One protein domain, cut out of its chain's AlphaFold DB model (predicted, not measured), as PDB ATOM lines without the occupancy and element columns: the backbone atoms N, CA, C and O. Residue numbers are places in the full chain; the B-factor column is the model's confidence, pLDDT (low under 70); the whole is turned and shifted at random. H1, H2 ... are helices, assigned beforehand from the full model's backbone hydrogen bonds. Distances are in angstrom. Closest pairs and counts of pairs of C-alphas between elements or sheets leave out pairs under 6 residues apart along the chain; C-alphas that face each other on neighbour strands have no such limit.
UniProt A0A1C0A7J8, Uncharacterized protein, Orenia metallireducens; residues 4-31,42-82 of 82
ATOM      1  N   LYS A   4      11.131  13.330  87.189       95.12
ATOM      2  CA  LYS A   4       9.958  13.520  88.044       95.12
ATOM      3  C   LYS A   4      10.005  12.611  89.276       95.12
ATOM      4  O   LYS A   4       9.819  13.096  90.388       95.12
ATOM      5  N   GLY A   5      10.290  11.318  89.105       96.25
ATOM      6  CA  GLY A   5      10.394  10.383  90.225       96.25
ATOM      7  C   GLY A   5      11.517  10.736  91.204       96.25
ATOM      8  O   GLY A   5      11.339  10.624  92.416       96.25
ATOM      9  N   GLU A   6      12.663  11.209  90.710       96.69
ATOM     10  CA  GLU A   6      13.766  11.665  91.569       96.69
ATOM     11  C   GLU A   6      13.403  12.920  92.370       96.69
ATOM     12  O   GLU A   6      13.714  12.999  93.559       96.69
ATOM     13  N   LEU A   7      12.712  13.877  91.744       96.81
ATOM     14  CA  LEU A   7      12.218  15.081  92.410       96.81
ATOM     15  C   LEU A   7      11.202  14.740  93.506       96.81
ATOM     16  O   LEU A   7      11.325  15.228  94.628       96.81
ATOM     17  N   ILE A   8      10.237  13.863  93.215       97.56
ATOM     18  CA  ILE A   8       9.238  13.432  94.202       97.56
ATOM     19  C   ILE A   8       9.909  12.733  95.387       97.56
ATOM     20  O   ILE A   8       9.574  13.029  96.532       97.56
ATOM     21  N   ASN A   9      10.904  11.878  95.148       96.69
ATOM     22  CA  ASN A   9      11.651  11.239  96.235       96.69
ATOM     23  C   ASN A   9      12.403  12.248  97.111       96.69
ATOM     24  O   ASN A   9      12.467  12.076  98.328       96.69
ATOM     25  N   GLN A  10      12.957  13.309  96.517       96.88
ATOM     26  CA  GLN A  10      13.586  14.387  97.280       96.88
ATOM     27  C   GLN A  10      12.555  15.149  98.119       96.88
ATOM     28  O   GLN A  10      12.805  15.400  99.294       96.88
ATOM     29  N   ILE A  11      11.376  15.438  97.568       97.25
ATOM     30  CA  ILE A  11      10.274  16.078  98.304       97.25
ATOM     31  C   ILE A  11       9.819  15.195  99.477       97.25
ATOM     32  O   ILE A  11       9.751  15.661 100.610       97.25
ATOM     33  N   LYS A  12       9.591  13.897  99.236       97.06
ATOM     34  CA  LYS A  12       9.160  12.919 100.251       97.06
ATOM     35  C   LYS A  12      10.188  12.664 101.356       97.06
ATOM     36  O   LYS A  12       9.838  12.084 102.380       97.06
ATOM     37  N   SER A  13      11.438  13.109 101.187       97.19
ATOM     38  CA  SER A  13      12.457  13.025 102.242       97.19
ATOM     39  C   SER A  13      12.171  13.940 103.442       97.19
ATOM     40  O   SER A  13      12.730  13.721 104.517       97.19
ATOM     41  N   SER A  14      11.279  14.925 103.279       96.56
ATOM     42  CA  SER A  14      10.802  15.807 104.343       96.56
ATOM     43  C   SER A  14       9.269  15.802 104.388       96.56
ATOM     44  O   SER A  14       8.634  16.284 103.446       96.56
ATOM     45  N   PRO A  15       8.651  15.285 105.467       95.38
ATOM     46  CA  PRO A  15       7.199  15.301 105.619       95.38
ATOM     47  C   PRO A  15       6.578  16.696 105.521       95.38
ATOM     48  O   PRO A  15       5.520  16.840 104.915       95.38
ATOM     49  N   ASP A  16       7.241  17.727 106.043       95.44
ATOM     50  CA  ASP A  16       6.719  19.097 106.002       95.44
ATOM     51  C   ASP A  16       6.678  19.628 104.567       95.44
ATOM     52  O   ASP A  16       5.615  20.003 104.076       95.44
ATOM     53  N   VAL A  17       7.799  19.525 103.846       95.81
ATOM     54  CA  VAL A  17       7.899  19.951 102.437       95.81
ATOM     55  C   VAL A  17       6.918  19.172 101.561       95.81
ATOM     56  O   VAL A  17       6.264  19.741 100.688       95.81
ATOM     57  N   PHE A  18       6.779  17.865 101.802       97.12
ATOM     58  CA  PHE A  18       5.794  17.041 101.112       97.12
ATOM     59  C   PHE A  18       4.370  17.552 101.325       97.12
ATOM     60  O   PHE A  18       3.641  17.724 100.350       97.12
ATOM     61  N   ASN A  19       3.968  17.791 102.576       94.31
ATOM     62  CA  ASN A  19       2.611  18.233 102.883       94.31
ATOM     63  C   ASN A  19       2.329  19.628 102.325       94.31
ATOM     64  O   ASN A  19       1.246  19.839 101.785       94.31
ATOM     65  N   GLU A  20       3.292  20.544 102.384       94.06
ATOM     66  CA  GLU A  20       3.149  21.874 101.797       94.06
ATOM     67  C   GLU A  20       2.917  21.811 100.280       94.06
ATOM     68  O   GLU A  20       1.928  22.345  99.779       94.06
ATOM     69  N   ILE A  21       3.766  21.091  99.538       94.81
ATOM     70  CA  ILE A  21       3.619  20.960  98.078       94.81
ATOM     71  C   ILE A  21       2.343  20.182  97.721       94.81
ATOM     72  O   ILE A  21       1.655  20.521  96.757       94.81
ATOM     73  N   ARG A  22       1.997  19.149  98.499       93.25
ATOM     74  CA  ARG A  22       0.766  18.366  98.316       93.25
ATOM     75  C   ARG A  22      -0.477  19.236  98.476       93.25
ATOM     76  O   ARG A  22      -1.390  19.113  97.666       93.25
ATOM     77  N   VAL A  23      -0.520  20.118  99.474       91.62
ATOM     78  CA  VAL A  23      -1.641  21.052  99.654       91.62
ATOM     79  C   VAL A  23      -1.782  21.954  98.432       91.62
ATOM     80  O   VAL A  23      -2.881  22.047  97.887       91.62
ATOM     81  N   GLU A  24      -0.684  22.521  97.929       91.06
ATOM     82  CA  GLU A  24      -0.702  23.354  96.718       91.06
ATOM     83  C   GLU A  24      -1.209  22.614  95.477       91.06
ATOM     84  O   GLU A  24      -1.892  23.203  94.639       91.06
ATOM     85  N   ALA A  25      -0.900  21.324  95.351       90.12
ATOM     86  CA  ALA A  25      -1.404  20.487  94.266       90.12
ATOM     87  C   ALA A  25      -2.910  20.204  94.393       90.12
ATOM     88  O   ALA A  25      -3.631  20.112  93.397       90.12
ATOM     89  N   LEU A  26      -3.401  20.073  95.625       87.00
ATOM     90  CA  LEU A  26      -4.813  19.833  95.908       87.00
ATOM     91  C   LEU A  26      -5.664  21.092  95.721       87.00
ATOM     92  O   LEU A  26      -6.811  20.963  95.296       87.00
ATOM     93  N   VAL A  27      -5.121  22.293  95.968       78.69
ATOM     94  CA  VAL A  27      -5.823  23.574  95.741       78.69
ATOM     95  C   VAL A  27      -6.297  23.717  94.290       78.69
ATOM     96  O   VAL A  27      -7.426  24.146  94.058       78.69
ATOM     97  N   ASP A  28      -5.511  23.270  93.309       67.25
ATOM     98  CA  ASP A  28      -5.919  23.309  91.894       67.25
ATOM     99  C   ASP A  28      -7.033  22.300  91.568       67.25
ATOM    100  O   ASP A  28      -7.872  22.529  90.693       67.25
ATOM    101  N   ARG A  29      -7.075  21.181  92.300       71.31
ATOM    102  CA  ARG A  29      -8.099  20.133  92.165       71.31
ATOM    103  C   ARG A  29      -9.386  20.471  92.941       71.31
ATOM    104  O   ARG A  29     -10.421  19.838  92.733       71.31
ATOM    105  N   LEU A  30      -9.356  21.497  93.797       62.25
ATOM    106  CA  LEU A  30     -10.370  21.830  94.804       62.25
ATOM    107  C   LEU A  30     -11.605  22.604  94.298       62.25
ATOM    108  O   LEU A  30     -12.369  23.122  95.109       62.25
ATOM    109  N   ASN A  31     -11.913  22.588  92.996       54.38
ATOM    110  CA  ASN A  31     -13.274  22.929  92.544       54.38
ATOM    111  C   ASN A  31     -14.312  21.829  92.885       54.38
ATOM    112  O   ASN A  31     -15.505  22.058  92.699       54.38
ATOM    113  N   ILE A  42       0.062  14.281 106.459       92.38
ATOM    114  CA  ILE A  42       0.549  12.919 106.266       92.38
ATOM    115  C   ILE A  42       1.901  12.762 106.945       92.38
ATOM    116  O   ILE A  42       2.879  13.392 106.554       92.38
ATOM    117  N   ASN A  43       1.949  11.883 107.948       93.38
ATOM    118  CA  ASN A  43       3.162  11.619 108.726       93.38
ATOM    119  C   ASN A  43       4.217  10.814 107.948       93.38
ATOM    120  O   ASN A  43       5.408  10.990 108.182       93.38
ATOM    121  N   ASP A  44       3.790   9.926 107.045       95.69
ATOM    122  CA  ASP A  44       4.675   9.145 106.175       95.69
ATOM    123  C   ASP A  44       4.371   9.470 104.704       95.69
ATOM    124  O   ASP A  44       3.416   8.923 104.144       95.69
ATOM    125  N   PRO A  45       5.170  10.345 104.063       95.50
ATOM    126  CA  PRO A  45       4.981  10.744 102.667       95.50
ATOM    127  C   PRO A  45       4.930   9.585 101.668       95.50
ATOM    128  O   PRO A  45       4.387   9.733 100.577       95.50
ATOM    129  N   ASN A  46       5.477   8.414 102.006       95.31
ATOM    130  CA  ASN A  46       5.464   7.257 101.112       95.31
ATOM    131  C   ASN A  46       4.095   6.561 101.043       95.31
ATOM    132  O   ASN A  46       3.898   5.711 100.179       95.31
ATOM    133  N   GLN A  47       3.157   6.906 101.932       93.94
ATOM    134  CA  GLN A  47       1.801   6.342 101.956       93.94
ATOM    135  C   GLN A  47       0.817   7.066 101.026       93.94
ATOM    136  O   GLN A  47      -0.312   6.607 100.864       93.94
ATOM    137  N   ASP A  48       1.230   8.170 100.408       93.62
ATOM    138  CA  ASP A  48       0.390   9.009  99.555       93.62
ATOM    139  C   ASP A  48       1.040   9.208  98.183       93.62
ATOM    140  O   ASP A  48       2.250   9.401  98.086       93.62
ATOM    141  N   ASN A  49       0.234   9.126  97.122       93.88
ATOM    142  CA  ASN A  49       0.698   9.190  95.731       93.88
ATOM    143  C   ASN A  49       0.246  10.469  95.006       93.88
ATOM    144  O   ASN A  49       0.276  10.530  93.777       93.88
ATOM    145  N   THR A  50      -0.201  11.489  95.743       93.31
ATOM    146  CA  THR A  50      -0.782  12.711  95.169       93.31
ATOM    147  C   THR A  50       0.179  13.371  94.185       93.31
ATOM    148  O   THR A  50      -0.244  13.795  93.114       93.31
ATOM    149  N   LEU A  51       1.477  13.433  94.509       94.62
ATOM    150  CA  LEU A  51       2.478  14.074  93.648       94.62
ATOM    151  C   LEU A  51       2.801  13.234  92.405       94.62
ATOM    152  O   LEU A  51       3.050  13.775  91.327       94.62
ATOM    153  N   GLU A  52       2.771  11.908  92.527       95.69
ATOM    154  CA  GLU A  52       2.966  10.971  91.423       95.69
ATOM    155  C   GLU A  52       1.851  11.076  90.378       95.69
ATOM    156  O   GLU A  52       2.117  10.922  89.183       95.69
ATOM    157  N   GLU A  53       0.632  11.397  90.807       93.94
ATOM    158  CA  GLU A  53      -0.537  11.575  89.943       93.94
ATOM    159  C   GLU A  53      -0.555  12.898  89.164       93.94
ATOM    160  O   GLU A  53      -1.382  13.055  88.265       93.94
ATOM    161  N   LEU A  54       0.303  13.865  89.497       92.94
ATOM    162  CA  LEU A  54       0.371  15.150  88.792       92.94
ATOM    163  C   LEU A  54       1.070  15.007  87.439       92.94
ATOM    164  O   LEU A  54       1.999  14.220  87.283       92.94
ATOM    165  N   SER A  55       0.698  15.808  86.451       94.25
ATOM    166  CA  SER A  55       1.582  16.080  85.315       94.25
ATOM    167  C   SER A  55       2.844  16.831  85.766       94.25
ATOM    168  O   SER A  55       2.887  17.418  86.850       94.25
ATOM    169  N   ASP A  56       3.880  16.835  84.923       94.62
ATOM    170  CA  ASP A  56       5.112  17.593  85.188       94.62
ATOM    171  C   ASP A  56       4.815  19.083  85.428       94.62
ATOM    172  O   ASP A  56       5.369  19.695  86.340       94.62
ATOM    173  N   GLU A  57       3.904  19.657  84.636       94.56
ATOM    174  CA  GLU A  57       3.494  21.059  84.743       94.56
ATOM    175  C   GLU A  57       2.766  21.347  86.065       94.56
ATOM    176  O   GLU A  57       3.093  22.319  86.746       94.56
ATOM    177  N   GLU A  58       1.829  20.488  86.474       94.50
ATOM    178  CA  GLU A  58       1.115  20.629  87.752       94.50
ATOM    179  C   GLU A  58       2.064  20.528  88.956       94.50
ATOM    180  O   GLU A  58       1.950  21.310  89.906       94.50
ATOM    181  N   LEU A  59       3.036  19.611  88.912       95.62
ATOM    182  CA  LEU A  59       4.040  19.468  89.966       95.62
ATOM    183  C   LEU A  59       4.923  20.721  90.070       95.62
ATOM    184  O   LEU A  59       5.113  21.256  91.163       95.62
ATOM    185  N   ILE A  60       5.420  21.227  88.937       95.62
ATOM    186  CA  ILE A  60       6.236  22.449  88.892       95.62
ATOM    187  C   ILE A  60       5.443  23.654  89.410       95.62
ATOM    188  O   ILE A  60       5.957  24.423  90.223       95.62
ATOM    189  N   ASN A  61       4.189  23.814  88.987       94.75
ATOM    190  CA  ASN A  61       3.346  24.927  89.421       94.75
ATOM    191  C   ASN A  61       3.067  24.889  90.931       94.75
ATOM    192  O   ASN A  61       3.114  25.936  91.579       94.75
ATOM    193  N   SER A  62       2.865  23.698  91.500       94.25
ATOM    194  CA  SER A  62       2.674  23.513  92.947       94.25
ATOM    195  C   SER A  62       3.917  23.936  93.738       94.25
ATOM    196  O   SER A  62       3.812  24.687  94.706       94.25
ATOM    197  N   ILE A  63       5.111  23.546  93.272       95.44
ATOM    198  CA  ILE A  63       6.388  23.969  93.871       95.44
ATOM    199  C   ILE A  63       6.561  25.489  93.782       95.44
ATOM    200  O   ILE A  63       6.933  26.135  94.760       95.44
ATOM    201  N   ILE A  64       6.279  26.086  92.621       95.44
ATOM    202  CA  ILE A  64       6.411  27.535  92.423       95.44
ATOM    203  C   ILE A  64       5.480  28.311  93.362       95.44
ATOM    204  O   ILE A  64       5.888  29.351  93.880       95.44
ATOM    205  N   ARG A  65       4.245  27.847  93.586       92.31
ATOM    206  CA  ARG A  65       3.319  28.491  94.532       92.31
ATOM    207  C   ARG A  65       3.827  28.416  95.964       92.31
ATOM    208  O   ARG A  65       3.918  29.459  96.604       92.31
ATOM    209  N   ASN A  66       4.245  27.236  96.419       93.25
ATOM    210  CA  ASN A  66       4.836  27.078  97.747       93.25
ATOM    211  C   ASN A  66       6.040  28.022  97.953       93.25
ATOM    212  O   ASN A  66       6.103  28.740  98.949       93.25
ATOM    213  N   LEU A  67       6.937  28.132  96.965       94.50
ATOM    214  CA  LEU A  67       8.068  29.064  97.023       94.50
ATOM    215  C   LEU A  67       7.641  30.537  97.068       94.50
ATOM    216  O   LEU A  67       8.267  31.334  97.763       94.50
ATOM    217  N   LYS A  68       6.594  30.921  96.328       92.19
ATOM    218  CA  LYS A  68       6.053  32.288  96.384       92.19
ATOM    219  C   LYS A  68       5.509  32.606  97.772       92.19
ATOM    220  O   LYS A  68       5.840  33.669  98.285       92.19
ATOM    221  N   TYR A  69       4.772  31.679  98.385       88.00
ATOM    222  CA  TYR A  69       4.275  31.844  99.749       88.00
ATOM    223  C   TYR A  69       5.411  32.016 100.757       88.00
ATOM    224  O   TYR A  69       5.356  32.928 101.578       88.00
ATOM    225  N   TYR A  70       6.475  31.217 100.652       89.19
ATOM    226  CA  TYR A  70       7.660  31.386 101.496       89.19
ATOM    227  C   TYR A  70       8.302  32.773 101.323       89.19
ATOM    228  O   TYR A  70       8.606  33.452 102.300       89.19
ATOM    229  N   ILE A  71       8.482  33.231 100.079       89.06
ATOM    230  CA  ILE A  71       9.075  34.547  99.796       89.06
ATOM    231  C   ILE A  71       8.192  35.687 100.323       89.06
ATOM    232  O   ILE A  71       8.717  36.671 100.837       89.06
ATOM    233  N   GLU A  72       6.871  35.593 100.169       88.31
ATOM    234  CA  GLU A  72       5.926  36.591 100.684       88.31
ATOM    235  C   GLU A  72       5.965  36.651 102.214       88.31
ATOM    236  O   GLU A  72       6.120  37.738 102.767       88.31
ATOM    237  N   TYR A  73       5.951  35.497 102.884       85.81
ATOM    238  CA  TYR A  73       6.065  35.401 104.339       85.81
ATOM    239  C   TYR A  73       7.347  36.051 104.883       85.81
ATOM    240  O   TYR A  73       7.295  36.875 105.797       85.81
ATOM    241  N   GLU A  74       8.503  35.747 104.287       83.56
ATOM    242  CA  GLU A  74       9.784  36.337 104.703       83.56
ATOM    243  C   GLU A  74       9.816  37.861 104.505       83.56
ATOM    244  O   GLU A  74      10.436  38.585 105.288       83.56
ATOM    245  N   ARG A  75       9.132  38.376 103.474       83.50
ATOM    246  CA  ARG A  75       9.006  39.826 103.255       83.50
ATOM    247  C   ARG A  75       8.146  40.487 104.325       83.50
ATOM    248  O   ARG A  75       8.545  41.530 104.829       83.50
ATOM    249  N   GLU A  76       7.017  39.887 104.693       81.75
ATOM    250  CA  GLU A  76       6.137  40.413 105.747       81.75
ATOM    251  C   GLU A  76       6.832  40.441 107.118       81.75
ATOM    252  O   GLU A  76       6.699  41.413 107.868       81.75
ATOM    253  N   LEU A  77       7.629  39.416 107.433       78.50
ATOM    254  CA  LEU A  77       8.455  39.400 108.641       78.50
ATOM    255  C   LEU A  77       9.547  40.475 108.603       78.50
ATOM    256  O   LEU A  77       9.714  41.210 109.573       78.50
ATOM    257  N   GLY A  78      10.253  40.609 107.477       68.31
ATOM    258  CA  GLY A  78      11.300  41.619 107.310       68.31
ATOM    259  C   GLY A  78      10.788  43.065 107.347       68.31
ATOM    260  O   GLY A  78      11.521  43.960 107.758       68.31
ATOM    261  N   GLU A  79       9.537  43.303 106.948       61.06
ATOM    262  CA  GLU A  79       8.868  44.609 107.046       61.06
ATOM    263  C   GLU A  79       8.329  44.900 108.458       61.06
ATOM    264  O   GLU A  79       8.138  46.063 108.806       61.06
ATOM    265  N   SER A  80       8.123  43.872 109.289       57.75
ATOM    266  CA  SER A  80       7.644  44.017 110.673       57.75
ATOM    267  C   SER A  80       8.738  44.445 111.666       57.75
ATOM    268  O   SER A  80       8.417  44.902 112.763       57.75
ATOM    269  N   ASP A  81      10.011  44.326 111.280       48.91
ATOM    270  CA  ASP A  81      11.187  44.704 112.081       48.91
ATOM    271  C   ASP A  81      11.701  46.142 111.800       48.91
ATOM    272  O   ASP A  81      12.771  46.518 112.295       48.91
ATOM    273  N   VAL A  82      10.965  46.960 111.025       44.91
ATOM    274  CA  VAL A  82      11.331  48.353 110.657       44.91
ATOM    275  C   VAL A  82      10.408  49.397 111.283       44.91
ATOM    276  O   VAL A  82       9.171  49.266 111.168       44.91
TER     277      VAL A  82
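This is residues 4 to 31 and 42 to 82 of the 82 residues of an uncharacterized protein of Orenia metallireducens (UniProt A0A1C0A7J8). The long helix H3 is crossed by H2, which makes a corner with H1; with residues 42 to 55 they form a compact body, and residues 68 to 82 stick out as an arm. The printed part has 69 residues with three named helices, in the order H1, H2, H3 along the chain, which hold 49 of those residues, and no named strand; the class is all helix. It is only just loose, close to compact, with radius of gyration of the C-alphas 13.6 A, spanning 43 by 26 by 21 A.

Find C-alpha 4 at (9.958, 13.520, 88.044), where H1, residues 4 to 12, begins. H2 is residues 15 to 29, 20.9 A. H3, residues 56 to 80, runs 36.8 A to (7.644, 44.017, 110.673).

H1 and H2 only just touch, only at the corner, with 3 pairs of C-alphas within 8 A, the closest Ile 11 and Phe 18. H2 touches H3, closest at C-alphas 24 and 62, 5.1 A. Every O i to N i+4 pair is within hydrogen-bond range in H1 and H3, 9 of 11 in H2.

Residues 32 to 41 are not printed; C-alphas 31 and 42 are 21.9 A apart. Look for pLDDT under 70 at residues 28, 30 to 31 and 78 to 82.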